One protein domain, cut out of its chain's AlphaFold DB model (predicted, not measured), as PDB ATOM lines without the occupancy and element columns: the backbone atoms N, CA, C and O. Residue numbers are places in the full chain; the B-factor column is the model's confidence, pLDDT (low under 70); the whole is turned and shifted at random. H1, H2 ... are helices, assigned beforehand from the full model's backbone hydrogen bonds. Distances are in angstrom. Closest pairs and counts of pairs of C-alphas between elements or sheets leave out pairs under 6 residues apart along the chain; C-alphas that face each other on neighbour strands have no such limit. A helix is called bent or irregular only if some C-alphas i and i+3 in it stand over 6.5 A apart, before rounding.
ATOM      1  N   PHE A   4     -50.707 -49.751  52.183       37.16
ATOM      2  CA  PHE A   4     -51.444 -48.487  52.341       37.16
ATOM      3  C   PHE A   4     -50.935 -47.523  53.430       37.16
ATOM      4  O   PHE A   4     -51.210 -46.329  53.354       37.16
ATOM      5  N   ASN A   5     -50.216 -47.996  54.452       37.28
ATOM      6  CA  ASN A   5     -49.851 -47.139  55.592       37.28
ATOM      7  C   ASN A   5     -48.597 -46.282  55.354       37.28
ATOM      8  O   ASN A   5     -48.422 -45.274  56.040       37.28
ATOM      9  N   LEU A   6     -47.728 -46.666  54.408       42.12
ATOM     10  CA  LEU A   6     -46.518 -45.897  54.097       42.12
ATOM     11  C   LEU A   6     -46.827 -44.710  53.179       42.12
ATOM     12  O   LEU A   6     -46.363 -43.601  53.438       42.12
ATOM     13  N   ASP A   7     -47.693 -44.928  52.188       55.72
ATOM     14  CA  ASP A   7     -48.092 -43.911  51.215       55.72
ATOM     15  C   ASP A   7     -48.793 -42.725  51.894       55.72
ATOM     16  O   ASP A   7     -48.476 -41.578  51.608       55.72
ATOM     17  N   ILE A   8     -49.665 -42.963  52.880       53.94
ATOM     18  CA  ILE A   8     -50.385 -41.885  53.585       53.94
ATOM     19  C   ILE A   8     -49.456 -41.039  54.461       53.94
ATOM     20  O   ILE A   8     -49.617 -39.823  54.512       53.94
ATOM     21  N   LYS A   9     -48.488 -41.645  55.163       55.97
ATOM     22  CA  LYS A   9     -47.545 -40.893  56.008       55.97
ATOM     23  C   LYS A   9     -46.566 -40.082  55.173       55.97
ATOM     24  O   LYS A   9     -46.386 -38.905  55.463       55.97
ATOM     25  N   MET A  10     -46.005 -40.686  54.125       59.66
ATOM     26  CA  MET A  10     -45.135 -39.992  53.179       59.66
ATOM     27  C   MET A  10     -45.891 -38.851  52.497       59.66
ATOM     28  O   MET A  10     -45.423 -37.718  52.510       59.66
ATOM     29  N   MET A  11     -47.102 -39.110  51.992       59.44
ATOM     30  CA  MET A  11     -47.950 -38.071  51.408       59.44
ATOM     31  C   MET A  11     -48.339 -37.010  52.433       59.44
ATOM     32  O   MET A  11     -48.316 -35.837  52.107       59.44
ATOM     33  N   SER A  12     -48.637 -37.366  53.683       57.69
ATOM     34  CA  SER A  12     -48.921 -36.387  54.738       57.69
ATOM     35  C   SER A  12     -47.698 -35.530  55.071       57.69
ATOM     36  O   SER A  12     -47.857 -34.332  55.265       57.69
ATOM     37  N   GLY A  13     -46.494 -36.108  55.109       59.97
ATOM     38  CA  GLY A  13     -45.236 -35.381  55.295       59.97
ATOM     39  C   GLY A  13     -44.937 -34.449  54.123       59.97
ATOM     40  O   GLY A  13     -44.662 -33.276  54.331       59.97
ATOM     41  N   ILE A  14     -45.113 -34.930  52.891       59.06
ATOM     42  CA  ILE A  14     -44.969 -34.135  51.667       59.06
ATOM     43  C   ILE A  14     -46.008 -33.013  51.628       59.06
ATOM     44  O   ILE A  14     -45.636 -31.869  51.437       59.06
ATOM     45  N   LEU A  15     -47.285 -33.293  51.894       58.06
ATOM     46  CA  LEU A  15     -48.358 -32.296  51.986       58.06
ATOM     47  C   LEU A  15     -48.133 -31.287  53.118       58.06
ATOM     48  O   LEU A  15     -48.509 -30.125  52.985       58.06
ATOM     49  N   LYS A  16     -47.534 -31.719  54.236       60.56
ATOM     50  CA  LYS A  16     -47.100 -30.820  55.305       60.56
ATOM     51  C   LYS A  16     -45.976 -29.931  54.798       60.56
ATOM     52  O   LYS A  16     -46.181 -28.732  54.794       60.56
ATOM     53  N   ALA A  17     -44.886 -30.479  54.274       56.06
ATOM     54  CA  ALA A  17     -43.757 -29.723  53.731       56.06
ATOM     55  C   ALA A  17     -44.125 -28.799  52.553       56.06
ATOM     56  O   ALA A  17     -43.534 -27.738  52.381       56.06
ATOM     57  N   ILE A  18     -45.119 -29.195  51.756       51.47
ATOM     58  CA  ILE A  18     -45.686 -28.439  50.635       51.47
ATOM     59  C   ILE A  18     -46.652 -27.350  51.104       51.47
ATOM     60  O   ILE A  18     -47.033 -26.525  50.273       51.47
ATOM     61  N   LYS A  19     -47.056 -27.319  52.392       52.81
ATOM     62  CA  LYS A  19     -48.102 -26.410  52.883       52.81
ATOM     63  C   LYS A  19     -47.931 -25.029  52.250       52.81
ATOM     64  O   LYS A  19     -46.849 -24.445  52.378       52.81
ATOM     65  N   PRO A  20     -49.007 -24.483  51.662       41.28
ATOM     66  CA  PRO A  20     -48.989 -23.160  51.065       41.28
ATOM     67  C   PRO A  20     -48.389 -22.123  52.016       41.28
ATOM     68  O   PRO A  20     -47.632 -21.284  51.574       41.28
ATOM     69  N   ASN A  21     -48.565 -22.258  53.332       41.38
ATOM     70  CA  ASN A  21     -48.047 -21.322  54.335       41.38
ATOM     71  C   ASN A  21     -46.508 -21.283  54.497       41.38
ATOM     72  O   ASN A  21     -46.008 -20.362  55.128       41.38
ATOM     73  N   TYR A  22     -45.734 -22.250  53.982       45.12
ATOM     74  CA  TYR A  22     -44.256 -22.173  54.013       45.12
ATOM     75  C   TYR A  22     -43.697 -21.263  52.906       45.12
ATOM     76  O   TYR A  22     -42.542 -20.828  52.940       45.12
ATOM     77  N   LEU A  23     -44.521 -20.995  51.893       47.12
ATOM     78  CA  LEU A  23     -44.088 -20.474  50.607       47.12
ATOM     79  C   LEU A  23     -44.967 -19.319  50.072       47.12
ATOM     80  O   LEU A  23     -44.468 -18.373  49.463       47.12
ATOM     81  N   GLN A  24     -46.252 -19.326  50.398       41.44
ATOM     82  CA  GLN A  24     -47.144 -18.177  50.426       41.44
ATOM     83  C   GLN A  24     -47.038 -17.529  51.798       41.44
ATOM     84  O   GLN A  24     -47.769 -17.846  52.730       41.44
ATOM     85  N   ASP A  25     -46.116 -16.592  51.896       47.28
ATOM     86  CA  ASP A  25     -46.187 -15.588  52.932       47.28
ATOM     87  C   ASP A  25     -46.408 -14.284  52.172       47.28
ATOM     88  O   ASP A  25     -45.497 -13.782  51.516       47.28
ATOM     89  N   VAL A  26     -47.617 -13.725  52.271       41.94
ATOM     90  CA  VAL A  26     -47.914 -12.315  51.930       41.94
ATOM     91  C   VAL A  26     -46.867 -11.377  52.583       41.94
ATOM     92  O   VAL A  26     -46.571 -10.293  52.092       41.94
ATOM     93  N   TYR A  27     -46.225 -11.865  53.651       44.00
ATOM     94  CA  TYR A  27     -45.073 -11.306  54.357       44.00
ATOM     95  C   TYR A  27     -43.784 -11.236  53.562       44.00
ATOM     96  O   TYR A  27     -43.036 -10.280  53.732       44.00
ATOM     97  N   LEU A  28     -43.459 -12.283  52.802       48.72
ATOM     98  CA  LEU A  28     -42.265 -12.267  51.968       48.72
ATOM     99  C   LEU A  28     -42.493 -11.323  50.803       48.72
ATOM    100  O   LEU A  28     -41.640 -10.496  50.608       48.72
ATOM    101  N   GLN A  29     -43.679 -11.276  50.191       50.75
ATOM    102  CA  GLN A  29     -43.966 -10.300  49.128       50.75
ATOM    103  C   GLN A  29     -43.792  -8.829  49.560       50.75
ATOM    104  O   GLN A  29     -43.152  -8.062  48.849       50.75
ATOM    105  N   GLN A  30     -44.298  -8.428  50.734       47.53
ATOM    106  CA  GLN A  30     -44.149  -7.042  51.218       47.53
ATOM    107  C   GLN A  30     -42.722  -6.697  51.671       47.53
ATOM    108  O   GLN A  30     -42.301  -5.542  51.570       47.53
ATOM    109  N   LEU A  31     -41.990  -7.677  52.213       49.72
ATOM    110  CA  LEU A  31     -40.575  -7.504  52.519       49.72
ATOM    111  C   LEU A  31     -39.759  -7.492  51.230       49.72
ATOM    112  O   LEU A  31     -38.959  -6.588  51.097       49.72
ATOM    113  N   ASP A  32     -40.021  -8.396  50.286       53.28
ATOM    114  CA  ASP A  32     -39.388  -8.531  48.970       53.28
ATOM    115  C   ASP A  32     -39.479  -7.209  48.202       53.28
ATOM    116  O   ASP A  32     -38.456  -6.725  47.745       53.28
ATOM    117  N   GLU A  33     -40.646  -6.562  48.120       51.00
ATOM    118  CA  GLU A  33     -40.785  -5.288  47.394       51.00
ATOM    119  C   GLU A  33     -39.933  -4.165  48.005       51.00
ATOM    120  O   GLU A  33     -39.095  -3.593  47.313       51.00
ATOM    121  N   ARG A  34     -40.050  -3.893  49.314       52.59
ATOM    122  CA  ARG A  34     -39.225  -2.858  49.980       52.59
ATOM    123  C   ARG A  34     -37.740  -3.217  50.031       52.59
ATOM    124  O   ARG A  34     -36.880  -2.338  50.028       52.59
ATOM    125  N   PHE A  35     -37.439  -4.503  50.139       54.44
ATOM    126  CA  PHE A  35     -36.092  -5.049  50.186       54.44
ATOM    127  C   PHE A  35     -35.406  -4.913  48.835       54.44
ATOM    128  O   PHE A  35     -34.300  -4.394  48.774       54.44
ATOM    129  N   PHE A  36     -36.066  -5.317  47.752       56.75
ATOM    130  CA  PHE A  36     -35.551  -5.160  46.401       56.75
ATOM    131  C   PHE A  36     -35.516  -3.704  45.971       56.75
ATOM    132  O   PHE A  36     -34.561  -3.316  45.310       56.75
ATOM    133  N   GLU A  37     -36.462  -2.868  46.403       56.41
ATOM    134  CA  GLU A  37     -36.356  -1.420  46.220       56.41
ATOM    135  C   GLU A  37     -35.070  -0.875  46.854       56.41
ATOM    136  O   GLU A  37     -34.327  -0.184  46.171       56.41
ATOM    137  N   ARG A  38     -34.729  -1.240  48.100       51.53
ATOM    138  CA  ARG A  38     -33.474  -0.792  48.744       51.53
ATOM    139  C   ARG A  38     -32.219  -1.450  48.155       51.53
ATOM    140  O   ARG A  38     -31.220  -0.768  47.944       51.53
ATOM    141  N   CYS A  39     -32.265  -2.746  47.845       53.16
ATOM    142  CA  CYS A  39     -31.150  -3.512  47.277       53.16
ATOM    143  C   CYS A  39     -30.872  -3.177  45.802       53.16
ATOM    144  O   CYS A  39     -29.741  -3.321  45.361       53.16
ATOM    145  N   PHE A  40     -31.857  -2.728  45.019       54.25
ATOM    146  CA  PHE A  40     -31.657  -2.295  43.627       54.25
ATOM    147  C   PHE A  40     -31.614  -0.772  43.464       54.25
ATOM    148  O   PHE A  40     -31.127  -0.286  42.443       54.25
ATOM    149  N   ALA A  41     -32.001   0.000  44.484       51.91
ATOM    150  CA  ALA A  41     -31.694   1.427  44.573       51.91
ATOM    151  C   ALA A  41     -30.200   1.709  44.820       51.91
ATOM    152  O   ALA A  41     -29.837   2.853  45.046       51.91
ATOM    153  N   LEU A  42     -29.298   0.730  44.711       49.97
ATOM    154  CA  LEU A  42     -27.839   0.903  44.814       49.97
ATOM    155  C   LEU A  42     -27.182   1.757  43.719       49.97
ATOM    156  O   LEU A  42     -25.976   1.973  43.752       49.97
ATOM    157  N   ASN A  43     -27.973   2.289  42.788       45.72
ATOM    158  CA  ASN A  43     -27.572   3.393  41.910       45.72
ATOM    159  C   ASN A  43     -27.979   4.775  42.456       45.72
ATOM    160  O   ASN A  43     -27.794   5.785  41.776       45.72
ATOM    161  N   SER A  44     -28.595   4.838  43.636       45.09
ATOM    162  CA  SER A  44     -29.122   6.073  44.205       45.09
ATOM    163  C   SER A  44     -28.065   6.782  45.040       45.09
ATOM    164  O   SER A  44     -27.253   6.180  45.735       45.09
ATOM    165  N   THR A  45     -28.108   8.104  44.978       52.53
ATOM    166  CA  THR A  45     -27.356   9.066  45.789       52.53
ATOM    167  C   THR A  45     -27.722   9.017  47.283       52.53
ATOM    168  O   THR A  45     -27.690  10.045  47.957       52.53
ATOM    169  N   ASP A  46     -28.143   7.858  47.791       60.56
ATOM    170  CA  ASP A  46     -28.598   7.652  49.158       60.56
ATOM    171  C   ASP A  46     -27.394   7.498  50.101       60.56
ATOM    172  O   ASP A  46     -26.517   6.639  49.933       60.56
ATOM    173  N   ALA A  47     -27.332   8.399  51.080       62.44
ATOM    174  CA  ALA A  47     -26.241   8.484  52.037       62.44
ATOM    175  C   ALA A  47     -26.213   7.281  52.991       62.44
ATOM    176  O   ALA A  47     -25.125   6.841  53.356       62.44
ATOM    177  N   GLU A  48     -27.373   6.715  53.344       63.31
ATOM    178  CA  GLU A  48     -27.455   5.578  54.272       63.31
ATOM    179  C   GLU A  48     -26.870   4.312  53.639       63.31
ATOM    180  O   GLU A  48     -26.088   3.588  54.255       63.31
ATOM    181  N   VAL A  49     -27.184   4.086  52.362       62.66
ATOM    182  CA  VAL A  49     -26.673   2.945  51.594       62.66
ATOM    183  C   VAL A  49     -25.162   3.070  51.376       62.66
ATOM    184  O   VAL A  49     -24.420   2.098  51.517       62.66
ATOM    185  N   SER A  50     -24.681   4.283  51.092       65.50
ATOM    186  CA  SER A  50     -23.247   4.559  50.941       65.50
ATOM    187  C   SER A  50     -22.468   4.329  52.245       65.50
ATOM    188  O   SER A  50     -21.348   3.813  52.212       65.50
ATOM    189  N   GLU A  51     -23.055   4.676  53.393       73.12
ATOM    190  CA  GLU A  51     -22.469   4.437  54.714       73.12
ATOM    191  C   GLU A  51     -22.418   2.939  55.054       73.12
ATOM    192  O   GLU A  51     -21.369   2.445  55.475       73.12
ATOM    193  N   GLU A  52     -23.489   2.180  54.793       72.38
ATOM    194  CA  GLU A  52     -23.486   0.723  54.982       72.38
ATOM    195  C   GLU A  52     -22.420   0.033  54.125       72.38
ATOM    196  O   GLU A  52     -21.654  -0.793  54.631       72.38
ATOM    197  N   LEU A  53     -22.311   0.401  52.845       71.56
ATOM    198  CA  LEU A  53     -21.286  -0.145  51.954       71.56
ATOM    199  C   LEU A  53     -19.873   0.193  52.430       71.56
ATOM    200  O   LEU A  53     -18.988  -0.657  52.347       71.56
ATOM    201  N   ALA A  54     -19.650   1.396  52.964       75.62
ATOM    202  CA  ALA A  54     -18.362   1.784  53.532       75.62
ATOM    203  C   ALA A  54     -18.020   0.972  54.794       75.62
ATOM    204  O   ALA A  54     -16.878   0.531  54.951       75.62
ATOM    205  N   ILE A  55     -19.001   0.709  55.666       79.44
ATOM    206  CA  ILE A  55     -18.832  -0.156  56.845       79.44
ATOM    207  C   ILE A  55     -18.483  -1.588  56.418       79.44
ATOM    208  O   ILE A  55     -17.583  -2.211  56.992       79.44
ATOM    209  N   ILE A  56     -19.169  -2.111  55.401       78.88
ATOM    210  CA  ILE A  56     -18.926  -3.450  54.853       78.88
ATOM    211  C   ILE A  56     -17.540  -3.516  54.194       78.88
ATOM    212  O   ILE A  56     -16.788  -4.455  54.461       78.88
ATOM    213  N   ALA A  57     -17.166  -2.515  53.397       79.00
ATOM    214  CA  ALA A  57     -15.849  -2.406  52.770       79.00
ATOM    215  C   ALA A  57     -14.731  -2.395  53.818       79.00
ATOM    216  O   ALA A  57     -13.773  -3.164  53.719       79.00
ATOM    217  N   HIS A  58     -14.903  -1.603  54.881       82.31
ATOM    218  CA  HIS A  58     -13.961  -1.550  55.991       82.31
ATOM    219  C   HIS A  58     -13.824  -2.903  56.703       82.31
ATOM    220  O   HIS A  58     -12.707  -3.374  56.910       82.31
ATOM    221  N   ARG A  59     -14.942  -3.574  57.022       83.38
ATOM    222  CA  ARG A  59     -14.928  -4.911  57.647       83.38
ATOM    223  C   ARG A  59     -14.222  -5.960  56.795       83.38
ATOM    224  O   ARG A  59     -13.509  -6.797  57.340       83.38
ATOM    225  N   ASN A  60     -14.420  -5.915  55.482       79.38
ATOM    226  CA  ASN A  60     -13.850  -6.889  54.552       79.38
ATOM    227  C   ASN A  60     -12.449  -6.504  54.056       79.38
ATOM    228  O   ASN A  60     -11.870  -7.240  53.264       79.38
ATOM    229  N   SER A  61     -11.889  -5.380  54.525       85.75
ATOM    230  CA  SER A  61     -10.583  -4.868  54.080       85.75
ATOM    231  C   SER A  61     -10.470  -4.769  52.552       85.75
ATOM    232  O   SER A  61      -9.414  -5.048  51.984       85.75
ATOM    233  N   THR A  62     -11.557  -4.377  51.886       84.06
ATOM    234  CA  THR A  62     -11.602  -4.196  50.431       84.06
ATOM    235  C   THR A  62     -12.210  -2.839  50.060       84.06
ATOM    236  O   THR A  62     -12.656  -2.081  50.920       84.06
ATOM    237  N   ASN A  63     -12.166  -2.489  48.777       83.44
ATOM    238  CA  ASN A  63     -12.720  -1.250  48.254       83.44
ATOM    239  C   ASN A  63     -14.237  -1.365  48.006       83.44
ATOM    240  O   ASN A  63     -14.790  -2.450  47.835       83.44
ATOM    241  N   ILE A  64     -14.911  -0.214  47.981       78.81
ATOM    242  CA  ILE A  64     -16.372  -0.124  47.833       78.81
ATOM    243  C   ILE A  64     -16.846  -0.674  46.477       78.81
ATOM    244  O   ILE A  64     -17.920  -1.259  46.411       78.81
ATOM    245  N   GLU A  65     -16.053  -0.537  45.411       79.62
ATOM    246  CA  GLU A  65     -16.402  -1.034  44.073       79.62
ATOM    247  C   GLU A  65     -16.484  -2.570  44.038       79.62
ATOM    248  O   GLU A  65     -17.428  -3.140  43.490       79.62
ATOM    249  N   GLU A  66     -15.552  -3.258  44.697       82.19
ATOM    250  CA  GLU A  66     -15.577  -4.713  44.845       82.19
ATOM    251  C   GLU A  66     -16.760  -5.170  45.712       82.19
ATOM    252  O   GLU A  66     -17.440  -6.135  45.350       82.19
ATOM    253  N   ILE A  67     -17.058  -4.454  46.806       81.56
ATOM    254  CA  ILE A  67     -18.257  -4.718  47.619       81.56
ATOM    255  C   ILE A  67     -19.522  -4.572  46.780       81.56
ATOM    256  O   ILE A  67     -20.364  -5.460  46.823       81.56
ATOM    257  N   LEU A  68     -19.655  -3.492  46.009       78.19
ATOM    258  CA  LEU A  68     -20.819  -3.234  45.159       78.19
ATOM    259  C   LEU A  68     -21.030  -4.350  44.133       78.19
ATOM    260  O   LEU A  68     -22.148  -4.844  43.981       78.19
ATOM    261  N   ASN A  69     -19.957  -4.793  43.476       83.44
ATOM    262  CA  ASN A  69     -20.024  -5.896  42.520       83.44
ATOM    263  C   ASN A  69     -20.487  -7.192  43.199       83.44
ATOM    264  O   ASN A  69     -21.437  -7.826  42.740       83.44
ATOM    265  N   LYS A  70     -19.878  -7.558  44.335       87.25
ATOM    266  CA  LYS A  70     -20.240  -8.775  45.080       87.25
ATOM    267  C   LYS A  70     -21.636  -8.713  45.680       87.25
ATOM    268  O   LYS A  70     -22.356  -9.708  45.670       87.25
ATOM    269  N   PHE A  71     -22.041  -7.547  46.160       83.44
ATOM    270  CA  PHE A  71     -23.387  -7.298  46.643       83.44
ATOM    271  C   PHE A  71     -24.413  -7.503  45.521       83.44
ATOM    272  O   PHE A  71     -25.408  -8.201  45.716       83.44
ATOM    273  N   SER A  72     -24.163  -6.926  44.341       79.44
ATOM    274  CA  SER A  72     -25.046  -7.025  43.174       79.44
ATOM    275  C   SER A  72     -25.174  -8.468  42.671       79.44
ATOM    276  O   SER A  72     -26.284  -8.965  42.447       79.44
ATOM    277  N   GLU A  73     -24.052  -9.192  42.588       87.31
ATOM    278  CA  GLU A  73     -24.034 -10.633  42.308       87.31
ATOM    279  C   GLU A  73     -24.855 -11.408  43.349       87.31
ATOM    280  O   GLU A  73     -25.699 -12.237  42.993       87.31
ATOM    281  N   GLY A  74     -24.658 -11.112  44.635       86.88
ATOM    282  CA  GLY A  74     -25.394 -11.726  45.735       86.88
ATOM    283  C   GLY A  74     -26.904 -11.491  45.647       86.88
ATOM    284  O   GLY A  74     -27.679 -12.438  45.777       86.88
ATOM    285  N   CYS A  75     -27.332 -10.263  45.352       81.94
ATOM    286  CA  CYS A  75     -28.748  -9.920  45.185       81.94
ATOM    287  C   CYS A  75     -29.374 -10.594  43.964       81.94
ATOM    288  O   CYS A  75     -30.498 -11.086  44.043       81.94
ATOM    289  N   THR A  76     -28.634 -10.697  42.860       83.06
ATOM    290  CA  THR A  76     -29.077 -11.447  41.676       83.06
ATOM    291  C   THR A  76     -29.290 -12.924  42.012       83.06
ATOM    292  O   THR A  76     -30.300 -13.520  41.638       83.06
ATOM    293  N   ASN A  77     -28.373 -13.529  42.773       87.81
ATOM    294  CA  ASN A  77     -28.528 -14.910  43.232       87.81
ATOM    295  C   ASN A  77     -29.714 -15.073  44.193       87.81
ATOM    296  O   ASN A  77     -30.422 -16.077  44.122       87.81
ATOM    297  N   LEU A  78     -29.970 -14.083  45.049       83.56
ATOM    298  CA  LEU A  78     -31.119 -14.076  45.951       83.56
ATOM    299  C   LEU A  78     -32.454 -13.970  45.196       83.56
ATOM    300  O   LEU A  78     -33.393 -14.693  45.529       83.56
ATOM    301  N   GLN A  79     -32.521 -13.156  44.137       79.12
ATOM    302  CA  GLN A  79     -33.671 -13.109  43.228       79.12
ATOM    303  C   GLN A  79     -33.910 -14.472  42.569       79.12
ATOM    304  O   GLN A  79     -35.022 -14.993  42.605       79.12
ATOM    305  N   ASN A  80     -32.859 -15.099  42.037       83.31
ATOM    306  CA  ASN A  80     -32.969 -16.432  41.442       83.31
ATOM    307  C   ASN A  80     -33.457 -17.475  42.461       83.31
ATOM    308  O   ASN A  80     -34.265 -18.345  42.130       83.31
ATOM    309  N   TRP A  81     -32.992 -17.387  43.712       87.44
ATOM    310  CA  TRP A  81     -33.462 -18.243  44.800       87.44
ATOM    311  C   TRP A  81     -34.958 -18.039  45.083       87.44
ATOM    312  O   TRP A  81     -35.690 -19.019  45.245       87.44
ATOM    313  N   LEU A  82     -35.442 -16.794  45.074       78.62
ATOM    314  CA  LEU A  82     -36.866 -16.482  45.229       78.62
ATOM    315  C   LEU A  82     -37.719 -16.985  44.058       78.62
ATOM    316  O   LEU A  82     -38.803 -17.531  44.277       78.62
ATOM    317  N   ASP A  83     -37.218 -16.888  42.831       80.81
ATOM    318  CA  ASP A  83     -37.905 -17.418  41.653       80.81
ATOM    319  C   ASP A  83     -38.026 -18.948  41.717       80.81
ATOM    320  O   ASP A  83     -39.093 -19.510  41.448       80.81
ATOM    321  N   LEU A  84     -36.950 -19.640  42.114       83.56
ATOM    322  CA  LEU A  84     -36.960 -21.088  42.354       83.56
ATOM    323  C   LEU A  84     -37.966 -21.454  43.445       83.56
ATOM    324  O   LEU A  84     -38.779 -22.363  43.266       83.56
ATOM    325  N   ARG A  85     -37.964 -20.704  44.549       80.62
ATOM    326  CA  ARG A  85     -38.918 -20.867  45.645       80.62
ATOM    327  C   ARG A  85     -40.363 -20.753  45.147       80.62
ATOM    328  O   ARG A  85     -41.177 -21.634  45.424       80.62
ATOM    329  N   SER A  86     -40.688 -19.718  44.373       76.88
ATOM    330  CA  SER A  86     -42.030 -19.501  43.807       76.88
ATOM    331  C   SER A  86     -42.471 -20.646  42.882       76.88
ATOM    332  O   SER A  86     -43.603 -21.145  42.969       76.88
ATOM    333  N   LYS A  87     -41.554 -21.157  42.048       78.38
ATOM    334  CA  LYS A  87     -41.805 -22.330  41.194       78.38
ATOM    335  C   LYS A  87     -42.114 -23.580  42.016       78.38
ATOM    336  O   LYS A  87     -43.121 -24.234  41.748       78.38
ATOM    337  N   ILE A  88     -41.314 -23.858  43.047       77.62
ATOM    338  CA  ILE A  88     -41.516 -24.993  43.963       77.62
ATOM    339  C   ILE A  88     -42.854 -24.877  44.688       77.62
ATOM    340  O   ILE A  88     -43.552 -25.871  44.846       77.62
ATOM    341  N   THR A  89     -43.247 -23.661  45.064       73.25
ATOM    342  CA  THR A  89     -44.554 -23.376  45.680       73.25
ATOM    343  C   THR A  89     -45.690 -23.800  44.766       73.25
ATOM    344  O   THR A  89     -46.559 -24.579  45.144       73.25
ATOM    345  N   THR A  90     -45.652 -23.307  43.529       73.50
ATOM    346  CA  THR A  90     -46.679 -23.573  42.522       73.50
ATOM    347  C   THR A  90     -46.737 -25.059  42.183       73.50
ATOM    348  O   THR A  90     -47.818 -25.630  42.039       73.50
ATOM    349  N   PHE A  91     -45.571 -25.694  42.063       74.19
ATOM    350  CA  PHE A  91     -45.456 -27.129  41.851       74.19
ATOM    351  C   PHE A  91     -46.038 -27.915  43.029       74.19
ATOM    352  O   PHE A  91     -46.865 -28.798  42.820       74.19
ATOM    353  N   GLY A  92     -45.691 -27.532  44.257       70.50
ATOM    354  CA  GLY A  92     -46.211 -28.121  45.480       70.50
ATOM    355  C   GLY A  92     -47.738 -28.088  45.533       70.50
ATOM    356  O   GLY A  92     -48.360 -29.130  45.714       70.50
ATOM    357  N   THR A  93     -48.362 -26.938  45.264       70.12
ATOM    358  CA  THR A  93     -49.832 -26.816  45.225       70.12
ATOM    359  C   THR A  93     -50.471 -27.782  44.221       70.12
ATOM    360  O   THR A  93     -51.513 -28.374  44.506       70.12
ATOM    361  N   LYS A  94     -49.842 -27.994  43.055       70.94
ATOM    362  CA  LYS A  94     -50.316 -28.966  42.054       70.94
ATOM    363  C   LYS A  94     -50.191 -30.404  42.551       70.94
ATOM    364  O   LYS A  94     -51.137 -31.173  42.404       70.94
ATOM    365  N   VAL A  95     -49.060 -30.754  43.169       69.00
ATOM    366  CA  VAL A  95     -48.854 -32.076  43.782       69.00
ATOM    367  C   VAL A  95     -49.875 -32.309  44.892       69.00
ATOM    368  O   VAL A  95     -50.460 -33.384  44.968       69.00
ATOM    369  N   GLN A  96     -50.163 -31.295  45.709       68.88
ATOM    370  CA  GLN A  96     -51.183 -31.377  46.746       68.88
ATOM    371  C   GLN A  96     -52.579 -31.655  46.177       68.88
ATOM    372  O   GLN A  96     -53.262 -32.549  46.676       68.88
ATOM    373  N   ALA A  97     -52.990 -30.931  45.134       69.00
ATOM    374  CA  ALA A  97     -54.275 -31.154  44.473       69.00
ATOM    375  C   ALA A  97     -54.367 -32.561  43.853       69.00
ATOM    376  O   ALA A  97     -55.384 -33.234  44.006       69.00
ATOM    377  N   PHE A  98     -53.287 -33.034  43.220       70.88
ATOM    378  CA  PHE A  98     -53.209 -34.375  42.634       70.88
ATOM    379  C   PHE A  98     -53.276 -35.489  43.688       70.88
ATOM    380  O   PHE A  98     -54.014 -36.461  43.551       70.88
ATOM    381  N   VAL A  99     -52.554 -35.331  44.798       66.81
ATOM    382  CA  VAL A  99     -52.620 -36.270  45.923       66.81
ATOM    383  C   VAL A  99     -54.040 -36.331  46.497       66.81
ATOM    384  O   VAL A  99     -54.550 -37.416  46.774       66.81
ATOM    385  N   GLN A 100     -54.707 -35.184  46.650       67.44
ATOM    386  CA  GLN A 100     -56.095 -35.134  47.116       67.44
ATOM    387  C   GLN A 100     -57.061 -35.837  46.157       67.44
ATOM    388  O   GLN A 100     -57.957 -36.532  46.635       67.44
ATOM    389  N   SER A 101     -56.865 -35.717  44.838       67.56
ATOM    390  CA  SER A 101     -57.700 -36.427  43.863       67.56
ATOM    391  C   SER A 101     -57.491 -37.942  43.900       67.56
ATOM    392  O   SER A 101     -58.477 -38.671  43.838       67.56
ATOM    393  N   ILE A 102     -56.257 -38.428  44.101       64.69
ATOM    394  CA  ILE A 102     -55.981 -39.872  44.275       64.69
ATOM    395  C   ILE A 102     -56.699 -40.423  45.516       64.69
ATOM    396  O   ILE A 102     -57.225 -41.533  45.513       64.69
ATOM    397  N   PHE A 103     -56.761 -39.661  46.611       61.38
ATOM    398  CA  PHE A 103     -57.476 -40.113  47.810       61.38
ATOM    399  C   PHE A 103     -58.996 -40.210  47.630       61.38
ATOM    400  O   PHE A 103     -59.654 -40.860  48.445       61.38
ATOM    401  N   GLN A 104     -59.539 -39.580  46.590       64.69
ATOM    402  CA  GLN A 104     -60.961 -39.577  46.256       64.69
ATOM    403  C   GLN A 104     -61.320 -40.594  45.154       64.69
ATOM    404  O   GLN A 104     -62.508 -40.794  44.907       64.69
ATOM    405  N   SER A 105     -60.337 -41.244  44.508       59.16
ATOM    406  CA  SER A 105     -60.553 -42.197  43.410       59.16
ATOM    407  C   SER A 105     -60.787 -43.643  43.887       59.16
ATOM    408  O   SER A 105     -60.430 -44.038  45.004       59.16
ATOM    409  N   ASP A 106     -61.443 -44.446  43.039       57.78
ATOM    410  CA  ASP A 106     -61.805 -45.836  43.337       57.78
ATOM    411  C   ASP A 106     -60.592 -46.777  43.178       57.78
ATOM    412  O   ASP A 106     -59.974 -46.875  42.114       57.78
ATOM    413  N   LYS A 107     -60.229 -47.475  44.261       60.53
ATOM    414  CA  LYS A 107     -58.899 -48.094  44.475       60.53
ATOM    415  C   LYS A 107     -58.652 -49.404  43.714       60.53
ATOM    416  O   LYS A 107     -57.620 -50.040  43.923       60.53
ATOM    417  N   SER A 108     -59.603 -49.855  42.899       56.03
ATOM    418  CA  SER A 108     -59.616 -51.194  42.289       56.03
ATOM    419  C   SER A 108     -59.378 -51.224  40.776       56.03
ATOM    420  O   SER A 108     -59.548 -52.281  40.175       56.03
ATOM    421  N   SER A 109     -59.011 -50.106  40.145       56.81
ATOM    422  CA  SER A 109     -58.808 -50.039  38.689       56.81
ATOM    423  C   SER A 109     -57.327 -49.990  38.290       56.81
ATOM    424  O   SER A 109     -56.492 -49.497  39.048       56.81
ATOM    425  N   ASP A 110     -57.006 -50.439  37.069       56.72
ATOM    426  CA  ASP A 110     -55.673 -50.303  36.442       56.72
ATOM    427  C   ASP A 110     -55.171 -48.842  36.409       56.72
ATOM    428  O   ASP A 110     -53.969 -48.585  36.348       56.72
ATOM    429  N   TYR A 111     -56.092 -47.882  36.538       59.47
ATOM    430  CA  TYR A 111     -55.832 -46.449  36.690       59.47
ATOM    431  C   TYR A 111     -54.924 -46.135  37.896       59.47
ATOM    432  O   TYR A 111     -54.083 -45.240  37.830       59.47
ATOM    433  N   TYR A 112     -55.021 -46.925  38.970       59.16
ATOM    434  CA  TYR A 112     -54.276 -46.723  40.216       59.16
ATOM    435  C   TYR A 112     -52.758 -46.914  40.058       59.16
ATOM    436  O   TYR A 112     -51.967 -46.213  40.689       59.16
ATOM    437  N   GLN A 113     -52.326 -47.854  39.210       65.00
ATOM    438  CA  GLN A 113     -50.898 -48.107  38.992       65.00
ATOM    439  C   GLN A 113     -50.241 -46.946  38.228       65.00
ATOM    440  O   GLN A 113     -49.154 -46.505  38.599       65.00
ATOM    441  N   THR A 114     -50.929 -46.395  37.225       66.94
ATOM    442  CA  THR A 114     -50.475 -45.206  36.489       66.94
ATOM    443  C   THR A 114     -50.475 -43.949  37.368       66.94
ATOM    444  O   THR A 114     -49.524 -43.170  37.322       66.94
ATOM    445  N   GLU A 115     -51.486 -43.759  38.224       67.25
ATOM    446  CA  GLU A 115     -51.520 -42.653  39.196       67.25
ATOM    447  C   GLU A 115     -50.356 -42.718  40.196       67.25
ATOM    448  O   GLU A 115     -49.773 -41.689  40.544       67.25
ATOM    449  N   LYS A 116     -49.970 -43.928  40.615       67.94
ATOM    450  CA  LYS A 116     -48.825 -44.145  41.500       67.94
ATOM    451  C   LYS A 116     -47.491 -43.793  40.838       67.94
ATOM    452  O   LYS A 116     -46.665 -43.132  41.458       67.94
ATOM    453  N   GLU A 117     -47.273 -44.204  39.591       71.69
ATOM    454  CA  GLU A 117     -46.047 -43.872  38.848       71.69
ATOM    455  C   GLU A 117     -45.910 -42.358  38.622       71.69
ATOM    456  O   GLU A 117     -44.825 -41.793  38.778       71.69
ATOM    457  N   LEU A 118     -47.026 -41.678  38.340       74.31
ATOM    458  CA  LEU A 118     -47.073 -40.216  38.264       74.31
ATOM    459  C   LEU A 118     -46.753 -39.566  39.613       74.31
ATOM    460  O   LEU A 118     -45.984 -38.605  39.666       74.31
ATOM    461  N   LEU A 119     -47.302 -40.096  40.709       73.38
ATOM    462  CA  LEU A 119     -47.012 -39.609  42.055       73.38
ATOM    463  C   LEU A 119     -45.520 -39.737  42.387       73.38
ATOM    464  O   LEU A 119     -44.918 -38.763  42.835       73.38
ATOM    465  N   ASP A 120     -44.906 -40.888  42.116       74.81
ATOM    466  CA  ASP A 120     -43.475 -41.105  42.349       74.81
ATOM    467  C   ASP A 120     -42.613 -40.103  41.563       74.81
ATOM    468  O   ASP A 120     -41.663 -39.533  42.111       74.81
ATOM    469  N   ALA A 121     -42.977 -39.815  40.307       78.62
ATOM    470  CA  ALA A 121     -42.308 -38.800  39.494       78.62
ATOM    471  C   ALA A 121     -42.443 -37.387  40.092       78.62
ATOM    472  O   ALA A 121     -41.463 -36.634  40.139       78.62
ATOM    473  N   TYR A 122     -43.624 -37.031  40.607       77.62
ATOM    474  CA  TYR A 122     -43.843 -35.753  41.286       77.62
ATOM    475  C   TYR A 122     -43.012 -35.625  42.566       77.62
ATOM    476  O   TYR A 122     -42.372 -34.593  42.777       77.62
ATOM    477  N   VAL A 123     -42.974 -36.670  43.396       77.06
ATOM    478  CA  VAL A 123     -42.168 -36.700  44.628       77.06
ATOM    479  C   VAL A 123     -40.677 -36.589  44.312       77.06
ATOM    480  O   VAL A 123     -39.957 -35.823  44.954       77.06
ATOM    481  N   ASN A 124     -40.208 -37.310  43.293       80.75
ATOM    482  CA  ASN A 124     -38.824 -37.237  42.837       80.75
ATOM    483  C   ASN A 124     -38.462 -35.808  42.392       80.75
ATOM    484  O   ASN A 124     -37.482 -35.234  42.873       80.75
ATOM    485  N   SER A 125     -39.295 -35.201  41.542       83.94
ATOM    486  CA  SER A 125     -39.094 -33.826  41.073       83.94
ATOM    487  C   SER A 125     -39.129 -32.810  42.220       83.94
ATOM    488  O   SER A 125     -38.320 -31.884  42.242       83.94
ATOM    489  N   PHE A 126     -39.997 -33.007  43.216       82.12
ATOM    490  CA  PHE A 126     -40.057 -32.150  44.399       82.12
ATOM    491  C   PHE A 126     -38.727 -32.132  45.163       82.12
ATOM    492  O   PHE A 126     -38.184 -31.061  45.435       82.12
ATOM    493  N   PHE A 127     -38.158 -33.304  45.466       83.19
ATOM    494  CA  PHE A 127     -36.879 -33.380  46.179       83.19
ATOM    495  C   PHE A 127     -35.709 -32.824  45.371       83.19
ATOM    496  O   PHE A 127     -34.811 -32.211  45.951       83.19
ATOM    497  N   GLN A 128     -35.717 -33.001  44.049       86.94
ATOM    498  CA  GLN A 128     -34.710 -32.392  43.179       86.94
ATOM    499  C   GLN A 128     -34.761 -30.865  43.271       86.94
ATOM    500  O   GLN A 128     -33.742 -30.242  43.562       86.94
ATOM    501  N   GLN A 129     -35.948 -30.272  43.143       86.56
ATOM    502  CA  GLN A 129     -36.098 -28.821  43.233       86.56
ATOM    503  C   GLN A 129     -35.776 -28.290  44.644       86.56
ATOM    504  O   GLN A 129     -35.120 -27.260  44.779       86.56
ATOM    505  N   LEU A 130     -36.150 -29.004  45.716       86.38
ATOM    506  CA  LEU A 130     -35.728 -28.642  47.080       86.38
ATOM    507  C   LEU A 130     -34.206 -28.705  47.256       86.38
ATOM    508  O   LEU A 130     -33.624 -27.869  47.947       86.38
ATOM    509  N   SER A 131     -33.550 -29.695  46.647       90.75
ATOM    510  CA  SER A 131     -32.092 -29.796  46.649       90.75
ATOM    511  C   SER A 131     -31.454 -28.599  45.942       90.75
ATOM    512  O   SER A 131     -30.490 -28.039  46.459       90.75
ATOM    513  N   GLU A 132     -31.986 -28.187  44.790       91.94
ATOM    514  CA  GLU A 132     -31.536 -26.991  44.066       91.94
ATOM    515  C   GLU A 132     -31.724 -25.725  44.907       91.94
ATOM    516  O   GLU A 132     -30.799 -24.922  45.031       91.94
ATOM    517  N   LEU A 133     -32.877 -25.588  45.564       90.94
ATOM    518  CA  LEU A 133     -33.186 -24.457  46.436       90.94
ATOM    519  C   LEU A 133     -32.219 -24.360  47.630       90.94
ATOM    520  O   LEU A 133     -31.726 -23.272  47.938       90.94
ATOM    521  N   ASN A 134     -31.908 -25.491  48.274       92.06
ATOM    522  CA  ASN A 134     -30.909 -25.567  49.346       92.06
ATOM    523  C   ASN A 134     -29.508 -25.188  48.845       92.06
ATOM    524  O   ASN A 134     -28.801 -24.440  49.516       92.06
ATOM    525  N   MET A 135     -29.105 -25.689  47.672       95.69
ATOM    526  CA  MET A 135     -27.788 -25.403  47.091       95.69
ATOM    527  C   MET A 135     -27.634 -23.936  46.684       95.69
ATOM    528  O   MET A 135     -26.565 -23.362  46.891       95.69
ATOM    529  N   ALA A 136     -28.691 -23.320  46.151       93.50
ATOM    530  CA  ALA A 136     -28.705 -21.898  45.833       93.50
ATOM    531  C   ALA A 136     -28.534 -21.047  47.101       93.50
ATOM    532  O   ALA A 136     -27.672 -20.170  47.133       93.50
ATOM    533  N   LEU A 137     -29.266 -21.350  48.183       92.94
ATOM    534  CA  LEU A 137     -29.097 -20.619  49.443       92.94
ATOM    535  C   LEU A 137     -27.727 -20.872  50.083       92.94
ATOM    536  O   LEU A 137     -27.125 -19.949  50.621       92.94
ATOM    537  N   TYR A 138     -27.213 -22.102  49.989       96.19
ATOM    538  CA  TYR A 138     -25.852 -22.425  50.414       96.19
ATOM    539  C   TYR A 138     -24.837 -21.536  49.695       96.19
ATOM    540  O   TYR A 138     -24.015 -20.918  50.361       96.19
ATOM    541  N   HIS A 139     -24.918 -21.420  48.365       95.62
ATOM    542  CA  HIS A 139     -24.017 -20.562  47.598       95.62
ATOM    543  C   HIS A 139     -24.124 -19.091  48.023       95.62
ATOM    544  O   HIS A 139     -23.106 -18.413  48.141       95.62
ATOM    545  N   ILE A 140     -25.340 -18.620  48.327       94.50
ATOM    546  CA  ILE A 140     -25.566 -17.259  48.824       94.50
ATOM    547  C   ILE A 140     -24.799 -17.006  50.128       94.50
ATOM    548  O   ILE A 140     -24.077 -16.015  50.242       94.50
ATOM    549  N   VAL A 141     -24.920 -17.916  51.096       96.12
ATOM    550  CA  VAL A 141     -24.231 -17.809  52.390       96.12
ATOM    551  C   VAL A 141     -22.717 -17.958  52.216       96.12
ATOM    552  O   VAL A 141     -21.953 -17.148  52.727       96.12
ATOM    553  N   ASP A 142     -22.275 -18.956  51.460       95.75
ATOM    554  CA  ASP A 142     -20.859 -19.294  51.309       95.75
ATOM    555  C   ASP A 142     -20.065 -18.200  50.580       95.75
ATOM    556  O   ASP A 142     -18.904 -17.957  50.896       95.75
ATOM    557  N   SER A 143     -20.687 -17.528  49.604       94.00
ATOM    558  CA  SER A 143     -19.994 -16.595  48.708       94.00
ATOM    559  C   SER A 143     -20.303 -15.121  48.960       94.00
ATOM    560  O   SER A 143     -19.460 -14.283  48.644       94.00
ATOM    561  N   TYR A 144     -21.471 -14.780  49.519       92.19
ATOM    562  CA  TYR A 144     -21.921 -13.382  49.589       92.19
ATOM    563  C   TYR A 144     -22.257 -12.883  51.002       92.19
ATOM    564  O   TYR A 144     -22.468 -11.686  51.185       92.19
ATOM    565  N   TRP A 145     -22.247 -13.745  52.025       92.56
ATOM    566  CA  TRP A 145     -22.668 -13.388  53.387       92.56
ATOM    567  C   TRP A 145     -21.999 -12.130  53.956       92.56
ATOM    568  O   TRP A 145     -22.673 -11.257  54.506       92.56
ATOM    569  N   CYS A 146     -20.677 -12.020  53.808       90.25
ATOM    570  CA  CYS A 146     -19.898 -10.907  54.354       90.25
ATOM    571  C   CYS A 146     -20.117  -9.580  53.613       90.25
ATOM    572  O   CYS A 146     -19.711  -8.534  54.120       90.25
ATOM    573  N   TYR A 147     -20.754  -9.620  52.443       85.25
ATOM    574  CA  TYR A 147     -21.055  -8.455  51.613       85.25
ATOM    575  C   TYR A 147     -22.464  -7.915  51.861       85.25
ATOM    576  O   TYR A 147     -22.825  -6.883  51.311       85.25
ATOM    577  N   PHE A 148     -23.261  -8.590  52.687       82.81
ATOM    578  CA  PHE A 148     -24.636  -8.214  52.973       82.81
ATOM    579  C   PHE A 148     -24.778  -7.401  54.261       82.81
ATOM    580  O   PHE A 148     -24.090  -7.644  55.256       82.81
ATOM    581  N   SER A 149     -25.735  -6.469  54.254       77.25
ATOM    582  CA  SER A 149     -26.192  -5.775  55.459       77.25
ATOM    583  C   SER A 149     -26.915  -6.740  56.407       77.25
ATOM    584  O   SER A 149     -27.290  -7.861  56.043       77.25
ATOM    585  N   SER A 150     -27.139  -6.308  57.650       79.62
ATOM    586  CA  SER A 150     -27.837  -7.140  58.640       79.62
ATOM    587  C   SER A 150     -29.270  -7.483  58.234       79.62
ATOM    588  O   SER A 150     -29.736  -8.570  58.576       79.62
ATOM    589  N   ASP A 151     -29.942  -6.601  57.496       75.50
ATOM    590  CA  ASP A 151     -31.303  -6.823  57.004       75.50
ATOM    591  C   ASP A 151     -31.328  -7.953  55.967       75.50
ATOM    592  O   ASP A 151     -32.129  -8.885  56.065       75.50
ATOM    593  N   ILE A 152     -30.380  -7.940  55.024       78.44
ATOM    594  CA  ILE A 152     -30.232  -8.995  54.012       78.44
ATOM    595  C   ILE A 152     -29.796 -10.314  54.645       78.44
ATOM    596  O   ILE A 152     -30.339 -11.369  54.317       78.44
ATOM    597  N   GLN A 153     -28.872 -10.283  55.605       86.38
ATOM    598  CA  GLN A 153     -28.500 -11.483  56.354       86.38
ATOM    599  C   GLN A 153     -29.705 -12.075  57.097       86.38
ATOM    600  O   GLN A 153     -29.924 -13.283  57.037       86.38
ATOM    601  N   ASN A 154     -30.530 -11.249  57.749       83.12
ATOM    602  CA  ASN A 154     -31.765 -11.702  58.397       83.12
ATOM    603  C   ASN A 154     -32.747 -12.325  57.392       83.12
ATOM    604  O   ASN A 154     -33.379 -13.338  57.697       83.12
ATOM    605  N   PHE A 155     -32.846 -11.760  56.189       79.56
ATOM    606  CA  PHE A 155     -33.657 -12.314  55.111       79.56
ATOM    607  C   PHE A 155     -33.165 -13.703  54.672       79.56
ATOM    608  O   PHE A 155     -33.943 -14.660  54.632       79.56
ATOM    609  N   VAL A 156     -31.860 -13.854  54.432       86.56
ATOM    610  CA  VAL A 156     -31.235 -15.149  54.110       86.56
ATOM    611  C   VAL A 156     -31.470 -16.166  55.236       86.56
ATOM    612  O   VAL A 156     -31.856 -17.308  54.973       86.56
ATOM    613  N   LEU A 157     -31.323 -15.750  56.500       88.69
ATOM    614  CA  LEU A 157     -31.597 -16.598  57.666       88.69
ATOM    615  C   LEU A 157     -33.051 -17.042  57.749       88.69
ATOM    616  O   LEU A 157     -33.320 -18.183  58.123       88.69
ATOM    617  N   ARG A 158     -33.998 -16.182  57.374       83.56
ATOM    618  CA  ARG A 158     -35.405 -16.574  57.276       83.56
ATOM    619  C   ARG A 158     -35.586 -17.704  56.267       83.56
ATOM    620  O   ARG A 158     -36.238 -18.693  56.599       83.56
ATOM    621  N   GLY A 159     -34.975 -17.595  55.086       83.00
ATOM    622  CA  GLY A 159     -34.959 -18.672  54.092       83.00
ATOM    623  C   GLY A 159     -34.416 -19.983  54.670       83.00
ATOM    624  O   GLY A 159     -35.044 -21.034  54.530       83.00
ATOM    625  N   TYR A 160     -33.313 -19.912  55.416       89.81
ATOM    626  CA  TYR A 160     -32.744 -21.069  56.111       89.81
ATOM    627  C   TYR A 160     -33.702 -21.671  57.154       89.81
ATOM    628  O   TYR A 160     -33.875 -22.890  57.188       89.81
ATOM    629  N   PHE A 161     -34.370 -20.861  57.982       84.88
ATOM    630  CA  PHE A 161     -35.309 -21.374  58.988       84.88
ATOM    631  C   PHE A 161     -36.525 -22.061  58.369       84.88
ATOM    632  O   PHE A 161     -36.976 -23.076  58.903       84.88
ATOM    633  N   VAL A 162     -37.024 -21.555  57.237       78.38
ATOM    634  CA  VAL A 162     -38.087 -22.217  56.469       78.38
ATOM    635  C   VAL A 162     -37.615 -23.593  55.999       78.38
ATOM    636  O   VAL A 162     -38.274 -24.593  56.275       78.38
ATOM    637  N   LEU A 163     -36.440 -23.670  55.367       83.69
ATOM    638  CA  LEU A 163     -35.868 -24.933  54.882       83.69
ATOM    639  C   LEU A 163     -35.557 -25.916  56.020       83.69
ATOM    640  O   LEU A 163     -35.720 -27.123  55.857       83.69
ATOM    641  N   SER A 164     -35.163 -25.408  57.191       85.19
ATOM    642  CA  SER A 164     -34.965 -26.212  58.401       85.19
ATOM    643  C   SER A 164     -36.275 -26.818  58.903       85.19
ATOM    644  O   SER A 164     -36.298 -27.999  59.244       85.19
ATOM    645  N   GLY A 165     -37.371 -26.049  58.892       79.06
ATOM    646  CA  GLY A 165     -38.708 -26.566  59.196       79.06
ATOM    647  C   GLY A 165     -39.121 -27.680  58.234       79.06
ATOM    648  O   GLY A 165     -39.527 -28.750  58.676       79.06
ATOM    649  N   VAL A 166     -38.900 -27.480  56.929       75.56
ATOM    650  CA  VAL A 166     -39.145 -28.512  55.905       75.56
ATOM    651  C   VAL A 166     -38.332 -29.779  56.188       75.56
ATOM    652  O   VAL A 166     -38.872 -30.877  56.138       75.56
ATOM    653  N   ASN A 167     -37.051 -29.646  56.540       78.81
ATOM    654  CA  ASN A 167     -36.204 -30.800  56.851       78.81
ATOM    655  C   ASN A 167     -36.647 -31.548  58.119       78.81
ATOM    656  O   ASN A 167     -36.444 -32.753  58.210       78.81
ATOM    657  N   GLN A 168     -37.264 -30.862  59.087       78.69
ATOM    658  CA  GLN A 168     -37.827 -31.489  60.291       78.69
ATOM    659  C   GLN A 168     -39.122 -32.261  60.011       78.69
ATOM    660  O   GLN A 168     -39.408 -33.232  60.711       78.69
ATOM    661  N   ASP A 169     -39.883 -31.857  58.991       73.75
ATOM    662  CA  ASP A 169     -41.116 -32.536  58.575       73.75
ATOM    663  C   ASP A 169     -40.844 -33.885  57.870       73.75
ATOM    664  O   ASP A 169     -41.772 -34.677  57.683       73.75
ATOM    665  N   PHE A 170     -39.583 -34.183  57.528       68.50
ATOM    666  CA  PHE A 170     -39.151 -35.434  56.904       68.50
ATOM    667  C   PHE A 170     -38.214 -36.240  57.810       68.50
ATOM    668  O   PHE A 170     -37.146 -35.770  58.199       68.50
ATOM    669  N   SER A 171     -38.535 -37.507  58.073       64.69
ATOM    670  CA  SER A 171     -37.597 -38.440  58.703       64.69
ATOM    671  C   SER A 171     -37.012 -39.421  57.684       64.69
ATOM    672  O   SER A 171     -37.667 -39.830  56.728       64.69
ATOM    673  N   SER A 172     -35.777 -39.879  57.905       60.94
ATOM    674  CA  SER A 172     -35.182 -40.962  57.103       60.94
ATOM    675  C   SER A 172     -35.978 -42.272  57.186       60.94
ATOM    676  O   SER A 172     -35.920 -43.095  56.270       60.94
ATOM    677  N   ALA A 173     -36.759 -42.452  58.257       59.47
ATOM    678  CA  ALA A 173     -37.646 -43.592  58.432       59.47
ATOM    679  C   ALA A 173     -38.813 -43.569  57.429       59.47
ATOM    680  O   ALA A 173     -39.201 -44.637  56.952       59.47
ATOM    681  N   ASP A 174     -39.291 -42.379  57.038       62.34
ATOM    682  CA  ASP A 174     -40.412 -42.205  56.102       62.34
ATOM    683  C   ASP A 174     -40.090 -42.720  54.686       62.34
ATOM    684  O   ASP A 174     -41.001 -43.042  53.925       62.34
ATOM    685  N   PHE A 175     -38.802 -42.883  54.352       62.66
ATOM    686  CA  PHE A 175     -38.334 -43.260  53.011       62.66
ATOM    687  C   PHE A 175     -37.532 -44.569  52.965       62.66
ATOM    688  O   PHE A 175     -36.899 -44.852  51.952       62.66
ATOM    689  N   SER A 176     -37.497 -45.382  54.025       54.03
ATOM    690  CA  SER A 176     -36.574 -46.533  54.080       54.03
ATOM    691  C   SER A 176     -37.155 -47.857  53.557       54.03
ATOM    692  O   SER A 176     -36.420 -48.623  52.926       54.03
ATOM    693  N   SER A 177     -38.458 -48.123  53.723       54.16
ATOM    694  CA  SER A 177     -39.017 -49.469  53.500       54.16
ATOM    695  C   SER A 177     -39.772 -49.691  52.179       54.16
ATOM    696  O   SER A 177     -39.590 -50.759  51.607       54.16
ATOM    697  N   ASN A 178     -40.538 -48.727  51.638       56.66
ATOM    698  CA  ASN A 178     -41.375 -48.960  50.433       56.66
ATOM    699  C   ASN A 178     -41.236 -47.923  49.297       56.66
ATOM    700  O   ASN A 178     -41.956 -48.027  48.308       56.66
ATOM    701  N   SER A 179     -40.348 -46.934  49.407       65.31
ATOM    702  CA  SER A 179     -40.108 -45.953  48.336       65.31
ATOM    703  C   SER A 179     -39.204 -46.520  47.236       65.31
ATOM    704  O   SER A 179     -38.354 -47.386  47.488       65.31
ATOM    705  N   SER A 180     -39.370 -46.015  46.010       73.75
ATOM    706  CA  SER A 180     -38.505 -46.371  44.885       73.75
ATOM    707  C   SER A 180     -37.047 -45.972  45.155       73.75
ATOM    708  O   SER A 180     -36.753 -45.051  45.925       73.75
ATOM    709  N   GLN A 181     -36.102 -46.670  44.519       80.06
ATOM    710  CA  GLN A 181     -34.675 -46.360  44.656       80.06
ATOM    711  C   GLN A 181     -34.355 -44.921  44.217       80.06
ATOM    712  O   GLN A 181     -33.507 -44.271  44.825       80.06
ATOM    713  N   GLU A 182     -35.073 -44.401  43.222       81.25
ATOM    714  CA  GLU A 182     -34.939 -43.024  42.740       81.25
ATOM    715  C   GLU A 182     -35.366 -41.992  43.787       81.25
ATOM    716  O   GLU A 182     -34.623 -41.046  44.050       81.25
ATOM    717  N   ILE A 183     -36.508 -42.198  44.455       78.19
ATOM    718  CA  ILE A 183     -36.962 -41.315  45.541       78.19
ATOM    719  C   ILE A 183     -35.943 -41.313  46.681       78.19
ATOM    720  O   ILE A 183     -35.596 -40.249  47.192       78.19
ATOM    721  N   LYS A 184     -35.402 -42.484  47.045       80.44
ATOM    722  CA  LYS A 184     -34.354 -42.584  48.075       80.44
ATOM    723  C   LYS A 184     -33.116 -41.773  47.697       80.44
ATOM    724  O   LYS A 184     -32.582 -41.052  48.536       80.44
ATOM    725  N   GLN A 185     -32.677 -41.856  46.443       85.75
ATOM    726  CA  GLN A 185     -31.529 -41.092  45.951       85.75
ATOM    727  C   GLN A 185     -31.799 -39.583  45.938       85.75
ATOM    728  O   GLN A 185     -30.943 -38.808  46.365       85.75
ATOM    729  N   SER A 186     -32.973 -39.144  45.485       85.75
ATOM    730  CA  SER A 186     -33.326 -37.719  45.482       85.75
ATOM    731  C   SER A 186     -33.481 -37.155  46.889       85.75
ATOM    732  O   SER A 186     -32.997 -36.056  47.157       85.75
ATOM    733  N   PHE A 187     -34.042 -37.926  47.820       85.44
ATOM    734  CA  PHE A 187     -34.086 -37.544  49.226       85.44
ATOM    735  C   PHE A 187     -32.680 -37.428  49.834       85.44
ATOM    736  O   PHE A 187     -32.386 -36.451  50.517       85.44
ATOM    737  N   GLN A 188     -31.767 -38.357  49.532       87.44
ATOM    738  CA  GLN A 188     -30.366 -38.260  49.964       87.44
ATOM    739  C   GLN A 188     -29.664 -37.013  49.409       87.44
ATOM    740  O   GLN A 188     -28.931 -36.349  50.141       87.44
ATOM    741  N   LYS A 189     -29.897 -36.665  48.135       90.12
ATOM    742  CA  LYS A 189     -29.373 -35.425  47.535       90.12
ATOM    743  C   LYS A 189     -29.899 -34.191  48.265       90.12
ATOM    744  O   LYS A 189     -29.109 -33.326  48.635       90.12
ATOM    745  N   TYR A 190     -31.202 -34.157  48.536       90.19
ATOM    746  CA  TYR A 190     -31.835 -33.108  49.331       90.19
ATOM    747  C   TYR A 190     -31.197 -32.978  50.726       90.19
ATOM    748  O   TYR A 190     -30.785 -31.880  51.102       90.19
ATOM    749  N   GLN A 191     -31.045 -34.087  51.459       90.12
ATOM    750  CA  GLN A 191     -30.425 -34.089  52.788       90.12
ATOM    751  C   GLN A 191     -28.976 -33.600  52.744       90.12
ATOM    752  O   GLN A 191     -28.549 -32.824  53.598       90.12
ATOM    753  N   PHE A 192     -28.216 -34.019  51.731       93.19
ATOM    754  CA  PHE A 192     -26.844 -33.565  51.537       93.19
ATOM    755  C   PHE A 192     -26.762 -32.059  51.256       93.19
ATOM    756  O   PHE A 192     -25.913 -31.373  51.830       93.19
ATOM    757  N   ALA A 193     -27.647 -31.534  50.406       94.06
ATOM    758  CA  ALA A 193     -27.728 -30.106  50.123       94.06
ATOM    759  C   ALA A 193     -28.089 -29.301  51.383       94.06
ATOM    760  O   ALA A 193     -27.442 -28.294  51.673       94.06
ATOM    761  N   PHE A 194     -29.058 -29.778  52.171       94.38
ATOM    762  CA  PHE A 194     -29.419 -29.147  53.441       94.38
ATOM    763  C   PHE A 194     -28.252 -29.162  54.439       94.38
ATOM    764  O   PHE A 194     -27.949 -28.139  55.046       94.38
ATOM    765  N   PHE A 195     -27.538 -30.284  54.559       95.25
ATOM    766  CA  PHE A 195     -26.362 -30.387  55.426       95.25
ATOM    767  C   PHE A 195     -25.260 -29.386  55.042       95.25
ATOM    768  O   PHE A 195     -24.639 -28.777  55.913       95.25
ATOM    769  N   ARG A 196     -25.015 -29.177  53.739       96.62
ATOM    770  CA  ARG A 196     -24.060 -28.156  53.276       96.62
ATOM    771  C   ARG A 196     -24.488 -26.748  53.675       96.62
ATOM    772  O   ARG A 196     -23.662 -25.996  54.188       96.62
ATOM    773  N   LEU A 197     -25.761 -26.418  53.469       96.50
ATOM    774  CA  LEU A 197     -26.333 -25.138  53.883       96.50
ATOM    775  C   LEU A 197     -26.187 -24.931  55.397       96.50
ATOM    776  O   LEU A 197     -25.660 -23.910  55.825       96.50
ATOM    777  N   GLU A 198     -26.585 -25.914  56.205       96.00
ATOM    778  CA  GLU A 198     -26.472 -25.857  57.665       96.00
ATOM    779  C   GLU A 198     -25.021 -25.650  58.117       96.00
ATOM    780  O   GLU A 198     -24.744 -24.816  58.980       96.00
ATOM    781  N   LYS A 199     -24.073 -26.369  57.510       96.38
ATOM    782  CA  LYS A 199     -22.650 -26.196  57.804       96.38
ATOM    783  C   LYS A 199     -22.162 -24.784  57.465       96.38
ATOM    784  O   LYS A 199     -21.392 -24.225  58.240       96.38
ATOM    785  N   SER A 200     -22.604 -24.219  56.340       96.81
ATOM    786  CA  SER A 200     -22.244 -22.856  55.931       96.81
ATOM    787  C   SER A 200     -22.800 -21.813  56.909       96.81
ATOM    788  O   SER A 200     -22.041 -20.987  57.412       96.81
ATOM    789  N   ILE A 201     -24.069 -21.934  57.319       96.62
ATOM    790  CA  ILE A 201     -24.673 -21.078  58.358       96.62
ATOM    791  C   ILE A 201     -23.881 -21.139  59.670       96.62
ATOM    792  O   ILE A 201     -23.526 -20.107  60.233       96.62
ATOM    793  N   ASN A 202     -23.537 -22.344  60.128       95.12
ATOM    794  CA  ASN A 202     -22.776 -22.535  61.366       95.12
ATOM    795  C   ASN A 202     -21.312 -22.070  61.267       95.12
ATOM    796  O   ASN A 202     -20.629 -21.999  62.287       95.12
ATOM    797  N   SER A 203     -20.808 -21.783  60.062       95.50
ATOM    798  CA  SER A 203     -19.474 -21.203  59.870       95.50
ATOM    799  C   SER A 203     -19.461 -19.679  59.986       95.50
ATOM    800  O   SER A 203     -18.422 -19.108  60.307       95.50
ATOM    801  N   VAL A 204     -20.611 -19.032  59.766       94.81
ATOM    802  CA  VAL A 204     -20.747 -17.569  59.794       94.81
ATOM    803  C   VAL A 204     -21.470 -17.045  61.035       94.81
ATOM    804  O   VAL A 204     -21.392 -15.853  61.320       94.81
ATOM    805  N   LEU A 205     -22.162 -17.913  61.778       94.94
ATOM    806  CA  LEU A 205     -22.868 -17.565  63.010       94.94
ATOM    807  C   LEU A 205     -22.693 -18.642  64.075       94.94
ATOM    808  O   LEU A 205     -22.829 -19.839  63.817       94.94
ATOM    809  N   SER A 206     -22.490 -18.202  65.314       94.06
ATOM    810  CA  SER A 206     -22.606 -19.077  66.475       94.06
ATOM    811  C   SER A 206     -24.061 -19.501  66.709       94.06
ATOM    812  O   SER A 206     -25.021 -18.844  66.298       94.06
TER     813      SER A 206
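Overview. This is residues 4 to 206 of the 267 residues of an uncharacterized protein of Scytonema hofmannii PCC 7110 (UniProt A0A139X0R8). Two long helices, H4 and H5, lie side by side as a helical hairpin along a rod, with H8 packed along H5 and the shorter H6 folded back beside H5 and H8. H3 lies across one end of the rod, residues 106 to 111 stick out at the other, and H1 and H2 join the body more loosely. The printed part has 203 residues with eight named helices, H1 to H8 in order, and no named strand; the class is all helix. H1, H4, H5, H6 and H8 make an up-and-down bundle, each running against the one before it in the chain. The whole is only just loose, close to compact, with a radius of gyration of the C-alphas of 20.2 A and spans of 69 by 30 by 22 A.

Arrangement. H1, residues 4 to 17, and H2, residues 26 to 43, are apart. H3, residues 47 to 59, touches H4, residues 64 to 104, about perpendicular at 81 degrees, the closest C-alphas being those of Ala 57 and Ile 64, 5.5 A apart. H2 is close to H4 but not clearly touching, with C-alphas 39 and 75 the closest at 7.2 A. H5, residues 111 to 147, is the hub; it has a kink of 38 degrees near residue 141. H4 and H5 touch as a hairpin at a shallow tilt of 18 degrees, opposite ways, closest at the C-alphas of Gly 74 and Tyr 144, 5.4 A. H6, residues 150 to 168, forms a hairpin with H5, which touches it with residues 134 to 145 alone; the closest C-alphas, of Trp 145 and Gln 153, are 6.8 A apart. H7, residues 172 to 175, touches residues 6 to 10 of H1, with C-alphas 10 and 174 the closest at 6.0 A. H8, residues 181 to 204, touches H5 at a shallow tilt of 17 degrees, the same way, closest at the C-alphas of Ser 131 and Tyr 190, 4.3 A. Every O i to N i+4 pair is within hydrogen-bond range in H3, H4, H6 and H8; the counts are 8 of 10 in H1, 11 of 14 in H2 and 31 of 33 in H5, and H7 is too short for such a pair.

Along the chain. H1 begins at C-alpha 4 (-51.444, -48.487, 52.341). H4 measures 59.6 A from first to last C-alpha, H5 53.6 A and H8 35.4 A. H8 ends at C-alpha 204 (-20.747, -17.569, 59.794). H2 and H5 are irregular: C-alphas 40 and 43 are 7.2 A apart, and C-alphas 143 and 146 are 8.0 A apart.

Size, cuts and confidence. The two farthest C-alphas, of Ala 47 and Ser 108, are 69.1 A apart. The printed part has no cut and no long link. Mean pLDDT of the printed part is 73.4, with residues 4 to 50, 95 to 97, 99 to 116 and 170 to 179 under 70.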